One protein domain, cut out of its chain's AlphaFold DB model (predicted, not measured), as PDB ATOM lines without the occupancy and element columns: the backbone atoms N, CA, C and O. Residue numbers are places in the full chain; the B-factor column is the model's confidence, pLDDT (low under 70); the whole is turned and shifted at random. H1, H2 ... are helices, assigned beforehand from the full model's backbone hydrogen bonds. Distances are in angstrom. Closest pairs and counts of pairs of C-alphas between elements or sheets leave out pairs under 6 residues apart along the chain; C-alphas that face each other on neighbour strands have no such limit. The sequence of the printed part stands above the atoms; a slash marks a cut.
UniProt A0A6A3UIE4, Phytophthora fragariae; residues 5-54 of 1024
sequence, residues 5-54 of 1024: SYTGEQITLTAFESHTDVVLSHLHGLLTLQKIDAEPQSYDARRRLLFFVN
ATOM      1  N   SER A   5     131.509 150.634 198.902       81.94
ATOM      2  CA  SER A   5     130.842 150.128 200.105       81.94
ATOM      3  C   SER A   5     130.866 151.176 201.208       81.94
ATOM      4  O   SER A   5     129.818 151.512 201.754       81.94
ATOM      5  N   TYR A   6     132.042 151.745 201.490       82.62
ATOM      6  CA  TYR A   6     132.177 152.834 202.459       82.62
ATOM      7  C   TYR A   6     131.339 154.049 202.047       82.62
ATOM      8  O   TYR A   6     130.615 154.617 202.858       82.62
ATOM      9  N   THR A   7     131.377 154.421 200.766       80.56
ATOM     10  CA  THR A   7     130.614 155.569 200.251       80.56
ATOM     11  C   THR A   7     129.105 155.334 200.369       80.56
ATOM     12  O   THR A   7     128.379 156.219 200.822       80.56
ATOM     13  N   GLY A   8     128.627 154.135 200.019       83.38
ATOM     14  CA  GLY A   8     127.221 153.755 200.175       83.38
ATOM     15  C   GLY A   8     126.771 153.730 201.637       83.38
ATOM     16  O   GLY A   8     125.683 154.215 201.952       83.38
ATOM     17  N   GLU A   9     127.616 153.232 202.540       84.38
ATOM     18  CA  GLU A   9     127.351 153.218 203.981       84.38
ATOM     19  C   GLU A   9     127.280 154.639 204.553       84.38
ATOM     20  O   GLU A   9     126.308 154.971 205.227       84.38
ATOM     21  N   GLN A  10     128.230 155.516 204.211       82.00
ATOM     22  CA  GLN A  10     128.212 156.912 204.656       82.00
ATOM     23  C   GLN A  10     127.006 157.682 204.107       82.00
ATOM     24  O   GLN A  10     126.380 158.431 204.853       82.00
ATOM     25  N   ILE A  11     126.620 157.481 202.842       79.75
ATOM     26  CA  ILE A  11     125.407 158.099 202.273       79.75
ATOM     27  C   ILE A  11     124.155 157.604 203.002       79.75
ATOM     28  O   ILE A  11     123.263 158.398 203.287       79.75
ATOM     29  N   THR A  12     124.100 156.313 203.334       81.25
ATOM     30  CA  THR A  12     122.976 155.726 204.075       81.25
ATOM     31  C   THR A  12     122.909 156.285 205.495       81.25
ATOM     32  O   THR A  12     121.842 156.713 205.923       81.25
ATOM     33  N   LEU A  13     124.041 156.357 206.203       81.19
ATOM     34  CA  LEU A  13     124.137 156.969 207.532       81.19
ATOM     35  C   LEU A  13     123.716 158.439 207.498       81.19
ATOM     36  O   LEU A  13     122.890 158.852 208.306       81.19
ATOM     37  N   THR A  14     124.198 159.188 206.503       77.75
ATOM     38  CA  THR A  14     123.805 160.584 206.286       77.75
ATOM     39  C   THR A  14     122.297 160.664 206.044       77.75
ATOM     40  O   THR A  14     121.626 161.440 206.704       77.75
ATOM     41  N   ALA A  15     121.706 159.819 205.195       76.50
ATOM     42  CA  ALA A  15     120.262 159.827 204.923       76.50
ATOM     43  C   ALA A  15     119.376 159.584 206.164       76.50
ATOM     44  O   ALA A  15     118.219 160.000 206.166       76.50
ATOM     45  N   PHE A  16     119.902 158.941 207.212       81.12
ATOM     46  CA  PHE A  16     119.198 158.732 208.482       81.12
ATOM     47  C   PHE A  16     119.507 159.787 209.556       81.12
ATOM     48  O   PHE A  16     118.873 159.776 210.613       81.12
ATOM     49  N   GLU A  17     120.436 160.717 209.316       82.62
ATOM     50  CA  GLU A  17     120.644 161.856 210.210       82.62
ATOM     51  C   GLU A  17     119.478 162.847 210.106       82.62
ATOM     52  O   GLU A  17     119.080 163.280 209.024       82.62
ATOM     53  N   SER A  18     118.968 163.292 211.257       78.06
ATOM     54  CA  SER A  18     117.847 164.240 211.353       78.06
ATOM     55  C   SER A  18     118.098 165.590 210.672       78.06
ATOM     56  O   SER A  18     117.160 166.351 210.445       78.06
ATOM     57  N   HIS A  19     119.356 165.913 210.372       77.12
ATOM     58  CA  HIS A  19     119.762 167.171 209.747       77.12
ATOM     59  C   HIS A  19     119.902 167.074 208.224       77.12
ATOM     60  O   HIS A  19     119.994 168.104 207.556       77.12
ATOM     61  N   THR A  20     119.876 165.869 207.658       80.62
ATOM     62  CA  THR A  20     120.187 165.654 206.241       80.62
ATOM     63  C   THR A  20     119.130 166.199 205.305       80.62
ATOM     64  O   THR A  20     119.490 166.784 204.288       80.62
ATOM     65  N   ASP A  21     117.851 166.127 205.669       77.19
ATOM     66  CA  ASP A  21     116.785 166.782 204.901       77.19
ATOM     67  C   ASP A  21     116.983 168.302 204.840       77.19
ATOM     68  O   ASP A  21     116.806 168.924 203.790       77.19
ATOM     69  N   VAL A  22     117.421 168.913 205.945       79.50
ATOM     70  CA  VAL A  22     117.715 170.352 205.998       79.50
ATOM     71  C   VAL A  22     118.916 170.674 205.109       79.50
ATOM     72  O   VAL A  22     118.838 171.589 204.288       79.50
ATOM     73  N   VAL A  23     119.993 169.890 205.215       79.56
ATOM     74  CA  VAL A  23     121.208 170.042 204.399       79.56
ATOM     75  C   VAL A  23     120.887 169.880 202.914       79.56
ATOM     76  O   VAL A  23     121.280 170.730 202.119       79.56
ATOM     77  N   LEU A  24     120.125 168.851 202.533       82.06
ATOM     78  CA  LEU A  24     119.679 168.619 201.157       82.06
ATOM     79  C   LEU A  24     118.790 169.752 200.653       82.06
ATOM     80  O   LEU A  24     118.969 170.183 199.517       82.06
ATOM     81  N   SER A  25     117.885 170.283 201.483       80.12
ATOM     82  CA  SER A  25     117.052 171.431 201.102       80.12
ATOM     83  C   SER A  25     117.896 172.680 200.828       80.12
ATOM     84  O   SER A  25     117.673 173.371 199.834       80.12
ATOM     85  N   HIS A  26     118.919 172.934 201.649       77.31
ATOM     86  CA  HIS A  26     119.829 174.063 201.477       77.31
ATOM     87  C   HIS A  26     120.746 173.869 200.270       77.31
ATOM     88  O   HIS A  26     120.969 174.817 199.521       77.31
ATOM     89  N   LEU A  27     121.252 172.652 200.054       78.94
ATOM     90  CA  LEU A  27     122.107 172.323 198.917       78.94
ATOM     91  C   LEU A  27     121.321 172.402 197.603       78.94
ATOM     92  O   LEU A  27     121.787 172.997 196.636       78.94
ATOM     93  N   HIS A  28     120.101 171.860 197.583       82.88
ATOM     94  CA  HIS A  28     119.178 171.992 196.462       82.88
ATOM     95  C   HIS A  28     118.845 173.462 196.208       82.88
ATOM     96  O   HIS A  28     118.934 173.908 195.069       82.88
ATOM     97  N   GLY A  29     118.554 174.234 197.260       78.81
ATOM     98  CA  GLY A  29     118.370 175.681 197.175       78.81
ATOM     99  C   GLY A  29     119.577 176.372 196.543       78.81
ATOM    100  O   GLY A  29     119.424 177.046 195.534       78.81
ATOM    101  N   LEU A  30     120.788 176.144 197.055       75.56
ATOM    102  CA  LEU A  30     122.037 176.709 196.523       75.56
ATOM    103  C   LEU A  30     122.271 176.375 195.043       75.56
ATOM    104  O   LEU A  30     122.779 177.216 194.303       75.56
ATOM    105  N   LEU A  31     121.917 175.160 194.618       80.50
ATOM    106  CA  LEU A  31     122.115 174.690 193.244       80.50
ATOM    107  C   LEU A  31     120.999 175.123 192.279       80.50
ATOM    108  O   LEU A  31     121.223 175.119 191.069       80.50
ATOM    109  N   THR A  32     119.809 175.476 192.781       83.56
ATOM    110  CA  THR A  32     118.630 175.812 191.953       83.56
ATOM    111  C   THR A  32     118.214 177.279 192.010       83.56
ATOM    112  O   THR A  32     117.522 177.741 191.102       83.56
ATOM    113  N   LEU A  33     118.649 178.029 193.026       81.06
ATOM    114  CA  LEU A  33     118.377 179.458 193.156       81.06
ATOM    115  C   LEU A  33     119.036 180.227 192.013       81.06
ATOM    116  O   LEU A  33     120.257 180.204 191.831       81.06
ATOM    117  N   GLN A  34     118.229 180.974 191.263       75.75
ATOM    118  CA  GLN A  34     118.777 181.954 190.341       75.75
ATOM    119  C   GLN A  34     119.406 183.095 191.141       75.75
ATOM    120  O   GLN A  34     118.938 183.464 192.219       75.75
ATOM    121  N   LYS A  35     120.453 183.713 190.586       71.69
ATOM    122  CA  LYS A  35     121.158 184.834 191.229       71.69
ATOM    123  C   LYS A  35     120.207 185.946 191.694       71.69
ATOM    124  O   LYS A  35     120.454 186.547 192.731       71.69
ATOM    125  N   ILE A  36     119.138 186.209 190.939       72.69
ATOM    126  CA  ILE A  36     118.161 187.256 191.256       72.69
ATOM    127  C   ILE A  36     117.287 186.914 192.472       72.69
ATOM    128  O   ILE A  36     116.880 187.822 193.190       72.69
ATOM    129  N   ASP A  37     117.059 185.624 192.727       73.00
ATOM    130  CA  ASP A  37     116.258 185.128 193.850       73.00
ATOM    131  C   ASP A  37     117.098 184.993 195.130       73.00
ATOM    132  O   ASP A  37     116.575 185.094 196.237       73.00
ATOM    133  N   ALA A  38     118.413 184.797 194.981       73.19
ATOM    134  CA  ALA A  38     119.363 184.746 196.092       73.19
ATOM    135  C   ALA A  38     119.794 186.140 196.594       73.19
ATOM    136  O   ALA A  38     120.288 186.273 197.715       73.19
ATOM    137  N   GLU A  39     119.655 187.184 195.773       77.00
ATOM    138  CA  GLU A  39     120.081 188.535 196.132       77.00
ATOM    139  C   GLU A  39     119.067 189.193 197.091       77.00
ATOM    140  O   GLU A  39     117.877 189.271 196.771       77.00
ATOM    141  N   PRO A  40     119.491 189.724 198.257       83.06
ATOM    142  CA  PRO A  40     118.573 190.392 199.173       83.06
ATOM    143  C   PRO A  40     117.817 191.538 198.491       83.06
ATOM    144  O   PRO A  40     118.419 192.435 197.900       83.06
ATOM    145  N   GLN A  41     116.490 191.568 198.625       81.19
ATOM    146  CA  GLN A  41     115.677 192.616 197.994       81.19
ATOM    147  C   GLN A  41     115.937 194.009 198.594       81.19
ATOM    148  O   GLN A  41     115.843 195.025 197.901       81.19
ATOM    149  N   SER A  42     116.284 194.074 199.885       83.69
ATOM    150  CA  SER A  42     116.597 195.333 200.563       83.69
ATOM    151  C   SER A  42     117.950 195.877 200.101       83.69
ATOM    152  O   SER A  42     118.979 195.204 200.185       83.69
ATOM    153  N   TYR A  43     117.965 197.126 199.628       81.94
ATOM    154  CA  TYR A  43     119.195 197.814 199.222       81.94
ATOM    155  C   TYR A  43     120.227 197.860 200.356       81.94
ATOM    156  O   TYR A  43     121.413 197.634 200.118       81.94
ATOM    157  N   ASP A  44     119.782 198.130 201.586       84.12
ATOM    158  CA  ASP A  44     120.698 198.266 202.715       84.12
ATOM    159  C   ASP A  44     121.347 196.926 203.079       84.12
ATOM    160  O   ASP A  44     122.550 196.880 203.318       84.12
ATOM    161  N   ALA A  45     120.587 195.826 203.005       88.25
ATOM    162  CA  ALA A  45     121.118 194.477 203.196       88.25
ATOM    163  C   ALA A  45     122.201 194.140 202.158       88.25
ATOM    164  O   ALA A  45     123.282 193.681 202.523       88.25
ATOM    165  N   ARG A  46     121.956 194.438 200.873       87.94
ATOM    166  CA  ARG A  46     122.950 194.223 199.807       87.94
ATOM    167  C   ARG A  46     124.223 195.020 200.033       87.94
ATOM    168  O   ARG A  46     125.311 194.461 199.966       87.94
ATOM    169  N   ARG A  47     124.090 196.314 200.328       89.19
ATOM    170  CA  ARG A  47     125.221 197.208 200.613       89.19
ATOM    171  C   ARG A  47     126.075 196.677 201.765       89.19
ATOM    172  O   ARG A  47     127.299 196.642 201.655       89.19
ATOM    173  N   ARG A  48     125.421 196.300 202.863       91.75
ATOM    174  CA  ARG A  48     126.047 195.799 204.090       91.75
ATOM    175  C   ARG A  48     126.806 194.499 203.856       91.75
ATOM    176  O   ARG A  48     128.001 194.441 204.123       91.75
ATOM    177  N   LEU A  49     126.147 193.503 203.263       91.19
ATOM    178  CA  LEU A  49     126.765 192.211 202.963       91.19
ATOM    179  C   LEU A  49     127.889 192.333 201.932       91.19
ATOM    180  O   LEU A  49     128.935 191.714 202.101       91.19
ATOM    181  N   LEU A  50     127.720 193.170 200.904       90.38
ATOM    182  CA  LEU A  50     128.772 193.432 199.921       90.38
ATOM    183  C   LEU A  50     130.010 194.047 200.581       90.38
ATOM    184  O   LEU A  50     131.128 193.618 200.304       90.38
ATOM    185  N   PHE A  51     129.825 195.038 201.461       91.75
ATOM    186  CA  PHE A  51     130.940 195.619 202.203       91.75
ATOM    187  C   PHE A  51     131.606 194.585 203.112       91.75
ATOM    188  O   PHE A  51     132.825 194.449 203.064       91.75
ATOM    189  N   PHE A  52     130.818 193.825 203.879       94.00
ATOM    190  CA  PHE A  52     131.333 192.795 204.771       94.00
ATOM    191  C   PHE A  52     132.193 191.777 204.016       94.00
ATOM    192  O   PHE A  52     133.365 191.625 204.346       94.00
ATOM    193  N   VAL A  53     131.671 191.170 202.946       92.12
ATOM    194  CA  VAL A  53     132.408 190.177 202.146       92.12
ATOM    195  C   VAL A  53     133.688 190.768 201.553       92.12
ATOM    196  O   VAL A  53     134.746 190.158 201.669       92.12
ATOM    197  N   ASN A  54     133.630 191.974 200.979       91.62
ATOM    198  CA  ASN A  54     134.822 192.625 200.423       91.62
ATOM    199  C   ASN A  54     135.857 192.974 201.502       91.62
ATOM    200  O   ASN A  54     137.059 192.882 201.258       91.62
TER     201      ASN A  54
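Overview. This is residues 5 to 54 of the 1024 residues of a protein of Phytophthora fragariae (UniProt A0A6A3UIE4). An open zigzag of helices strung out end to end, with no helix packed on another: H1 and H2 make a corner at their link, short H3 follows, and H4 turns off across the far end. The printed part has 50 residues with four named helices, H1 to H4 in chain order, and no named strand; the class is all helix. It is extended, a rod spanning 48 by 20 by 18 A, with a radius of gyration of the C-alphas of 16.6 A.

Arrangement. H1, residues 5 to 16, and H2, residues 20 to 32, are close but not clearly touching; their closest C-alphas, Thr 14 and Thr 20, are 6.2 A apart. Their lines are about perpendicular at 81 degrees. H3, residues 35 to 38, is only just apart from H2, the closest C-alphas being 8.5 A apart. H4, residues 43 to 54, is apart from H1, H2 and H3. In H1, H2 and H4 every O i to N i+4 pair is within hydrogen-bond range; H3 is too short for one.

Along the chain. H1 begins at C-alpha 5 (130.842, 150.128, 200.105) and is 16.7 A long, H2 17.6 A, H3 5.2 A. H4, 16.5 A, ends at C-alpha 54 (134.822, 192.625, 200.423).

Size, cuts and confidence. The C-alphas farthest apart, Ser 5 and Asp 44, are 49.3 A apart. The three links are tight, the printed part has no cut, and no printed residue is under 70 in pLDDT.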